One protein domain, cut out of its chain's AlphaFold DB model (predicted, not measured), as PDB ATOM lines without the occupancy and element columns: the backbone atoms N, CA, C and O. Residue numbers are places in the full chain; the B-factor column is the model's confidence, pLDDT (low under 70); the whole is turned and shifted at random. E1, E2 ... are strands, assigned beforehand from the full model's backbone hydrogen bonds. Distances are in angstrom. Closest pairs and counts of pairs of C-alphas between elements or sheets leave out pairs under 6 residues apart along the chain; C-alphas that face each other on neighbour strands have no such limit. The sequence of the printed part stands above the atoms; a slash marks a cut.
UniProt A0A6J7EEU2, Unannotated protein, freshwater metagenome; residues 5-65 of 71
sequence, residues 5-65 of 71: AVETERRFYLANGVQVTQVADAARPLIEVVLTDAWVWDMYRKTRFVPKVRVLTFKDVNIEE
ATOM      1  N   ALA A   5     -26.542  25.825 -24.255       97.75
ATOM      2  CA  ALA A   5     -25.912  27.130 -24.148       97.75
ATOM      3  C   ALA A   5     -25.255  27.462 -25.492       97.75
ATOM      4  O   ALA A   5     -24.532  26.650 -26.060       97.75
ATOM      5  N   VAL A   6     -25.546  28.644 -26.032       98.06
ATOM      6  CA  VAL A   6     -24.980  29.107 -27.302       98.06
ATOM      7  C   VAL A   6     -24.357  30.475 -27.097       98.06
ATOM      8  O   VAL A   6     -25.039  31.412 -26.682       98.06
ATOM      9  N   GLU A   7     -23.080  30.610 -27.423       97.00
ATOM     10  CA  GLU A   7     -22.335  31.856 -27.294       97.00
ATOM     11  C   GLU A   7     -21.870  32.357 -28.660       97.00
ATOM     12  O   GLU A   7     -21.376  31.612 -29.509       97.00
ATOM     13  N   THR A   8     -22.047  33.656 -28.866       94.25
ATOM     14  CA  THR A   8     -21.503  34.406 -29.994       94.25
ATOM     15  C   THR A   8     -20.695  35.577 -29.451       94.25
ATOM     16  O   THR A   8     -20.854  35.962 -28.297       94.25
ATOM     17  N   GLU A   9     -19.916  36.240 -30.307       90.94
ATOM     18  CA  GLU A   9     -19.096  37.408 -29.936       90.94
ATOM     19  C   GLU A   9     -19.850  38.505 -29.151       90.94
ATOM     20  O   GLU A   9     -19.241  39.277 -28.415       90.94
ATOM     21  N   ARG A  10     -21.177  38.618 -29.313       89.44
ATOM     22  CA  ARG A  10     -21.971  39.695 -28.695       89.44
ATOM     23  C   ARG A  10     -23.028  39.226 -27.706       89.44
ATOM     24  O   ARG A  10     -23.610  40.078 -27.032       89.44
ATOM     25  N   ARG A  11     -23.389  37.941 -27.703       93.88
ATOM     26  CA  ARG A  11     -24.584  37.452 -27.002       93.88
ATOM     27  C   ARG A  11     -24.409  36.030 -26.512       93.88
ATOM     28  O   ARG A  11     -23.850  35.190 -27.209       93.88
ATOM     29  N   PHE A  12     -25.032  35.773 -25.372       95.88
ATOM     30  CA  PHE A  12     -25.204  34.441 -24.823       95.88
ATOM     31  C   PHE A  12     -26.682  34.052 -24.873       95.88
ATOM     32  O   PHE A  12     -27.570  34.875 -24.618       95.88
ATOM     33  N   TYR A  13     -26.943  32.794 -25.201       97.25
ATOM     34  CA  TYR A  13     -28.278  32.236 -25.312       97.25
ATOM     35  C   TYR A  13     -28.382  30.945 -24.516       97.25
ATOM     36  O   TYR A  13     -27.497  30.099 -24.574       97.25
ATOM     37  N   LEU A  14     -29.523  30.760 -23.864       97.25
ATOM     38  CA  LEU A  14     -29.995  29.441 -23.468       97.25
ATOM     39  C   LEU A  14     -31.150  29.076 -24.390       97.25
ATOM     40  O   LEU A  14     -32.064  29.883 -24.543       97.25
ATOM     41  N   ALA A  15     -31.120  27.909 -25.022       97.88
ATOM     42  CA  ALA A  15     -32.120  27.515 -26.011       97.88
ATOM     43  C   ALA A  15     -32.591  26.073 -25.813       97.88
ATOM     44  O   ALA A  15     -31.871  25.228 -25.275       97.88
ATOM     45  N   ASN A  16     -33.809  25.775 -26.265       97.44
ATOM     46  CA  ASN A  16     -34.291  24.394 -26.318       97.44
ATOM     47  C   ASN A  16     -33.948  23.717 -27.645       97.44
ATOM     48  O   ASN A  16     -33.862  22.494 -27.680       97.44
ATOM     49  N   GLY A  17     -33.752  24.453 -28.734       97.62
ATOM     50  CA  GLY A  17     -33.354  23.875 -30.019       97.62
ATOM     51  C   GLY A  17     -32.305  24.719 -30.721       97.62
ATOM     52  O   GLY A  17     -32.321  25.944 -30.606       97.62
ATOM     53  N   VAL A  18     -31.408  24.041 -31.436       98.19
ATOM     54  CA  VAL A  18     -30.304  24.631 -32.197       98.19
ATOM     55  C   VAL A  18     -30.220  23.931 -33.550       98.19
ATOM     56  O   VAL A  18     -30.239  22.706 -33.622       98.19
ATOM     57  N   GLN A  19     -30.137  24.706 -34.627       98.06
ATOM     58  CA  GLN A  19     -29.868  24.220 -35.981       98.06
ATOM     59  C   GLN A  19     -28.739  25.051 -36.581       98.06
ATOM     60  O   GLN A  19     -28.802  26.278 -36.525       98.06
ATOM     61  N   VAL A  20     -27.733  24.394 -37.159       96.25
ATOM     62  CA  VAL A  20     -26.564  25.049 -37.761       96.25
ATOM     63  C   VAL A  20     -26.515  24.734 -39.249       96.25
ATOM     64  O   VAL A  20     -26.620  23.577 -39.642       96.25
ATOM     65  N   THR A  21     -26.349  25.764 -40.074       95.19
ATOM     66  CA  THR A  21     -26.185  25.645 -41.527       95.19
ATOM     67  C   THR A  21     -24.958  26.434 -41.970       95.19
ATOM     68  O   THR A  21     -24.710  27.533 -41.477       95.19
ATOM     69  N   GLN A  22     -24.186  25.886 -42.909       90.31
ATOM     70  CA  GLN A  22     -23.094  26.598 -43.576       90.31
ATOM     71  C   GLN A  22     -23.603  27.111 -44.929       90.31
ATOM     72  O   GLN A  22     -24.093  26.326 -45.736       90.31
ATOM     73  N   VAL A  23     -23.536  28.425 -45.159       80.69
ATOM     74  CA  VAL A  23     -24.252  29.102 -46.261       80.69
ATOM     75  C   VAL A  23     -23.307  29.606 -47.377       80.69
ATOM     76  O   VAL A  23     -23.770  30.223 -48.329       80.69
ATOM     77  N   ALA A  24     -21.989  29.346 -47.334       76.69
ATOM     78  CA  ALA A  24     -21.050  29.851 -48.356       76.69
ATOM     79  C   ALA A  24     -19.795  28.981 -48.587       76.69
ATOM     80  O   ALA A  24     -19.481  28.106 -47.783       76.69
ATOM     81  N   ASP A  25     -19.092  29.268 -49.693       69.06
ATOM     82  CA  ASP A  25     -17.917  28.555 -50.219       69.06
ATOM     83  C   ASP A  25     -16.639  28.716 -49.359       69.06
ATOM     84  O   ASP A  25     -16.491  29.669 -48.585       69.06
ATOM     85  N   ALA A  26     -15.704  27.777 -49.535       66.00
ATOM     86  CA  ALA A  26     -14.619  27.371 -48.632       66.00
ATOM     87  C   ALA A  26     -13.701  28.485 -48.091       66.00
ATOM     88  O   ALA A  26     -13.027  28.286 -47.083       66.00
ATOM     89  N   ALA A  27     -13.656  29.658 -48.729       78.88
ATOM     90  CA  ALA A  27     -12.768  30.745 -48.322       78.88
ATOM     91  C   ALA A  27     -13.284  31.553 -47.115       78.88
ATOM     92  O   ALA A  27     -12.475  32.067 -46.342       78.88
ATOM     93  N   ARG A  28     -14.609  31.708 -46.959       77.12
ATOM     94  CA  ARG A  28     -15.241  32.424 -45.831       77.12
ATOM     95  C   ARG A  28     -16.634  31.851 -45.546       77.12
ATOM     96  O   ARG A  28     -17.621  32.405 -46.038       77.12
ATOM     97  N   PRO A  29     -16.737  30.771 -44.755       82.75
ATOM     98  CA  PRO A  29     -18.026  30.173 -44.450       82.75
ATOM     99  C   PRO A  29     -18.883  31.146 -43.631       82.75
ATOM    100  O   PRO A  29     -18.472  31.636 -42.578       82.75
ATOM    101  N   LEU A  30     -20.088  31.427 -44.126       91.56
ATOM    102  CA  LEU A  30     -21.139  32.060 -43.338       91.56
ATOM    103  C   LEU A  30     -21.829  30.968 -42.522       91.56
ATOM    104  O   LEU A  30     -22.411  30.048 -43.096       91.56
ATOM    105  N   ILE A  31     -21.778  31.085 -41.200       93.19
ATOM    106  CA  ILE A  31     -22.475  30.192 -40.283       93.19
ATOM    107  C   ILE A  31     -23.825  30.820 -39.949       93.19
ATOM    108  O   ILE A  31     -23.914  31.955 -39.469       93.19
ATOM    109  N   GLU A  32     -24.883  30.062 -40.201       95.88
ATOM    110  CA  GLU A  32     -26.235  30.367 -39.774       95.88
ATOM    111  C   GLU A  32     -26.618  29.468 -38.603       95.88
ATOM    112  O   GLU A  32     -26.570  28.245 -38.715       95.88
ATOM    113  N   VAL A  33     -27.036  30.074 -37.491       97.25
ATOM    114  CA  VAL A  33     -27.564  29.352 -36.329       97.25
ATOM    115  C   VAL A  33     -28.991  29.804 -36.063       97.25
ATOM    116  O   VAL A  33     -29.257  30.987 -35.828       97.25
ATOM    117  N   VAL A  34     -29.921  28.855 -36.076       98.19
ATOM    118  CA  VAL A  34     -31.318  29.071 -35.704       98.19
ATOM    119  C   VAL A  34     -31.551  28.471 -34.326       98.19
ATOM    120  O   VAL A  34     -31.365  27.272 -34.128       98.19
ATOM    121  N   LEU A  35     -31.973  29.312 -33.383       98.31
ATOM    122  CA  LEU A  35     -32.340  28.906 -32.029       98.31
ATOM    123  C   LEU A  35     -33.854  28.974 -31.863       98.31
ATOM    124  O   LEU A  35     -34.483  29.934 -32.319       98.31
ATOM    125  N   THR A  36     -34.431  27.999 -31.171       98.31
ATOM    126  CA  THR A  36     -35.854  27.981 -30.801       98.31
ATOM    127  C   THR A  36     -36.006  28.016 -29.291       98.31
ATOM    128  O   THR A  36     -35.237  27.357 -28.582       98.31
ATOM    129  N   ASP A  37     -37.007  28.762 -28.818       97.69
ATOM    130  CA  ASP A  37     -37.294  28.961 -27.393       97.69
ATOM    131  C   ASP A  37     -36.048  29.421 -26.635       97.69
ATOM    132  O   ASP A  37     -35.499  28.698 -25.803       97.69
ATOM    133  N   ALA A  38     -35.552  30.605 -26.990       97.19
ATOM    134  CA  ALA A  38     -34.274  31.101 -26.515       97.19
ATOM    135  C   ALA A  38     -34.449  32.199 -25.466       97.19
ATOM    136  O   ALA A  38     -35.111  33.211 -25.693       97.19
ATOM    137  N   TRP A  39     -33.788  32.048 -24.329       96.50
ATOM    138  CA  TRP A  39     -33.498  33.152 -23.430       96.50
ATOM    139  C   TRP A  39     -32.202  33.832 -23.871       96.50
ATOM    140  O   TRP A  39     -31.220  33.160 -24.173       96.50
ATOM    141  N   VAL A  40     -32.202  35.163 -23.935       95.19
ATOM    142  CA  VAL A  40     -31.073  35.948 -24.453       95.19
ATOM    143  C   VAL A  40     -30.501  36.846 -23.371       95.19
ATOM    144  O   VAL A  40     -31.240  37.636 -22.770       95.19
ATOM    145  N   TRP A  41     -29.178  36.820 -23.234       93.19
ATOM    146  CA  TRP A  41     -28.403  37.829 -22.529       93.19
ATOM    147  C   TRP A  41     -27.590  38.663 -23.524       93.19
ATOM    148  O   TRP A  41     -26.834  38.143 -24.347       93.19
ATOM    149  N   ASP A  42     -27.799  39.976 -23.478       85.75
ATOM    150  CA  ASP A  42     -27.139  40.976 -24.316       85.75
ATOM    151  C   ASP A  42     -26.739  42.126 -23.390       85.75
ATOM    152  O   ASP A  42     -27.597  42.690 -22.715       85.75
ATOM    153  N   MET A  43     -25.452  42.469 -23.341       75.12
ATOM    154  CA  MET A  43     -24.907  43.456 -22.393       75.12
ATOM    155  C   MET A  43     -25.584  44.832 -22.498       75.12
ATOM    156  O   MET A  43     -25.591  45.603 -21.542       75.12
ATOM    157  N   TYR A  44     -26.165  45.144 -23.660       80.00
ATOM    158  CA  TYR A  44     -26.753  46.447 -23.962       80.00
ATOM    159  C   TYR A  44     -28.286  46.452 -23.909       80.00
ATOM    160  O   TYR A  44     -28.909  47.471 -24.215       80.00
ATOM    161  N   ARG A  45     -28.930  45.323 -23.584       79.44
ATOM    162  CA  ARG A  45     -30.395  45.193 -23.586       79.44
ATOM    163  C   ARG A  45     -30.878  44.367 -22.399       79.44
ATOM    164  O   ARG A  45     -30.175  43.515 -21.875       79.44
ATOM    165  N   LYS A  46     -32.133  44.575 -21.998       85.00
ATOM    166  CA  LYS A  46     -32.768  43.705 -21.001       85.00
ATOM    167  C   LYS A  46     -32.834  42.263 -21.509       85.00
ATOM    168  O   LYS A  46     -33.079  42.023 -22.699       85.00
ATOM    169  N   THR A  47     -32.660  41.324 -20.583       88.38
ATOM    170  CA  THR A  47     -32.875  39.901 -20.834       88.38
ATOM    171  C   THR A  47     -34.322  39.665 -21.227       88.38
ATOM    172  O   THR A  47     -35.244  40.324 -20.741       88.38
ATOM    173  N   ARG A  48     -34.527  38.750 -22.169       93.38
ATOM    174  CA  ARG A  48     -35.860  38.395 -22.650       93.38
ATOM    175  C   ARG A  48     -35.858  36.983 -23.201       93.38
ATOM    176  O   ARG A  48     -34.832  36.499 -23.678       93.38
ATOM    177  N   PHE A  49     -37.032  36.379 -23.187       95.06
ATOM    178  CA  PHE A  49     -37.300  35.148 -23.904       95.06
ATOM    179  C   PHE A  49     -37.816  35.475 -25.307       95.06
ATOM    180  O   PHE A  49     -38.623  36.391 -25.479       95.06
ATOM    181  N   VAL A  50     -37.333  34.759 -26.316       95.00
ATOM    182  CA  VAL A  50     -37.739  34.913 -27.712       95.00
ATOM    183  C   VAL A  50     -38.039  33.543 -28.321       95.00
ATOM    184  O   VAL A  50     -37.264  32.607 -28.138       95.00
ATOM    185  N   PRO A  51     -39.132  33.415 -29.089       96.62
ATOM    186  CA  PRO A  51     -39.530  32.126 -29.653       96.62
ATOM    187  C   PRO A  51     -38.541  31.621 -30.711       96.62
ATOM    188  O   PRO A  51     -38.351  30.418 -30.865       96.62
ATOM    189  N   LYS A  52     -37.888  32.535 -31.442       97.38
ATOM    190  CA  LYS A  52     -36.917  32.197 -32.484       97.38
ATOM    191  C   LYS A  52     -35.808  33.243 -32.564       97.38
ATOM    192  O   LYS A  52     -36.088  34.441 -32.588       97.38
ATOM    193  N   VAL A  53     -34.561  32.789 -32.653       96.56
ATOM    194  CA  VAL A  53     -33.383  33.615 -32.963       96.56
ATOM    195  C   VAL A  53     -32.739  33.082 -34.224       96.56
ATOM    196  O   VAL A  53     -32.681  31.877 -34.441       96.56
ATOM    197  N   ARG A  54     -32.234  33.994 -35.044       96.81
ATOM    198  CA  ARG A  54     -31.427  33.680 -36.213       96.81
ATOM    199  C   ARG A  54     -30.134  34.479 -36.119       96.81
ATOM    200  O   ARG A  54     -30.175  35.708 -36.085       96.81
ATOM    201  N   VAL A  55     -29.012  33.781 -36.007       95.44
ATOM    202  CA  VAL A  55     -27.662  34.347 -35.960       95.44
ATOM    203  C   VAL A  55     -26.994  34.066 -37.300       95.44
ATOM    204  O   VAL A  55     -27.020  32.937 -37.771       95.44
ATOM    205  N   LEU A  56     -26.399  35.095 -37.898       95.06
ATOM    206  CA  LEU A  56     -25.581  35.000 -39.103       95.06
ATOM    207  C   LEU A  56     -24.207  35.567 -38.762       95.06
ATOM    208  O   LEU A  56     -24.120  36.712 -38.314       95.06
ATOM    209  N   THR A  57     -23.153  34.772 -38.915       93.38
ATOM    210  CA  THR A  57     -21.808  35.169 -38.493       93.38
ATOM    211  C   THR A  57     -20.712  34.527 -39.339       93.38
ATOM    212  O   THR A  57     -20.853  33.408 -39.823       93.38
ATOM    213  N   PHE A  58     -19.605  35.252 -39.500       92.88
ATOM    214  CA  PHE A  58     -18.340  34.744 -40.051       92.88
ATOM    215  C   PHE A  58     -17.312  34.444 -38.945       92.88
ATOM    216  O   PHE A  58     -16.135  34.229 -39.222       92.88
ATOM    217  N   LYS A  59     -17.740  34.552 -37.685       92.00
ATOM    218  CA  LYS A  59     -16.976  34.258 -36.472       92.00
ATOM    219  C   LYS A  59     -17.467  32.953 -35.864       92.00
ATOM    220  O   LYS A  59     -18.547  32.476 -36.217       92.00
ATOM    221  N   ASP A  60     -16.710  32.454 -34.902       92.06
ATOM    222  CA  ASP A  60     -17.053  31.244 -34.173       92.06
ATOM    223  C   ASP A  60     -18.375  31.392 -33.407       92.06
ATOM    224  O   ASP A  60     -18.788  32.483 -32.994       92.06
ATOM    225  N   VAL A  61     -19.038  30.252 -33.236       95.19
ATOM    226  CA  VAL A  61     -20.215  30.085 -32.388       95.19
ATOM    227  C   VAL A  61     -19.944  28.874 -31.515       95.19
ATOM    228  O   VAL A  61     -19.751  27.777 -32.037       95.19
ATOM    229  N   ASN A  62     -19.927  29.074 -30.202       97.56
ATOM    230  CA  ASN A  62     -19.806  27.974 -29.256       97.56
ATOM    231  C   ASN A  62     -21.204  27.425 -28.957       97.56
ATOM    232  O   ASN A  62     -22.124  28.201 -28.691       97.56
ATOM    233  N   ILE A  63     -21.378  26.107 -29.047       97.94
ATOM    234  CA  ILE A  63     -22.653  25.421 -28.808       97.94
ATOM    235  C   ILE A  63     -22.375  24.273 -27.849       97.94
ATOM    236  O   ILE A  63     -21.708  23.307 -28.209       97.94
ATOM    237  N   GLU A  64     -22.923  24.374 -26.647       97.94
ATOM    238  CA  GLU A  64     -22.784  23.376 -25.594       97.94
ATOM    239  C   GLU A  64     -24.141  22.738 -25.317       97.94
ATOM    240  O   GLU A  64     -25.132  23.436 -25.087       97.94
ATOM    241  N   GLU A  65     -24.192  21.407 -25.334       96.75
ATOM    242  CA  GLU A  65     -25.330  20.669 -24.796       96.75
ATOM    243  C   GLU A  65     -25.225  20.658 -23.271       96.75
ATOM    244  O   GLU A  65     -24.207  20.271 -22.696       96.75
TER     245      GLU A  65
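Overview. This is residues 5 to 65 of the 71 residues of the protein "Unannotated protein" of freshwater metagenome (UniProt A0A6J7EEU2). A single twisted sheet of five strands folds sharply across its three long strands, E2, E3 and E4, into a V; short E1 and E5 widen one arm, and residues 58 to 61 cross from the other arm to E5. The printed part has 61 residues, all strand by class, in antiparallel order E4, E3, E2, E1, E5, with no named helix. It is compact, radius of gyration of the C-alphas 11.7 A, spanning 36 by 23 by 18 A.

Along the chain. E1, residues 5 to 8, begins at C-alpha 5 (-25.912, 27.130, -24.148). E2, 11 to 22, measures 19.9 A; E3, 31 to 42, 19.8 A; E4, 45 to 57, 19.9 A. E5, 62 to 65, ends at C-alpha 65 (-25.330, 20.669, -24.796).

Arrangement. E1 to E4 form a meander, each strand the antiparallel neighbour of the one before. E2 bends by 118 degrees at residue 14, E3 by 113 at 39, E4 by 117 at 48. Within hydrogen-bond range are N 6 and O 13 of E1 and E2, 2.8 A; N 19 and O 34 of E2 and E3, 2.9 A; N 35 and O 53 of E3 and E4, 2.9 A; N 5 and O 64 of E1 and E5, 2.9 A. E4 and E5, the edge strands, are apart.

Size, cuts and confidence. C-alphas 26 and 46 are farthest apart, 36.9 A. The printed part has no cut and no long link. Residues 25 to 26 are under pLDDT 70.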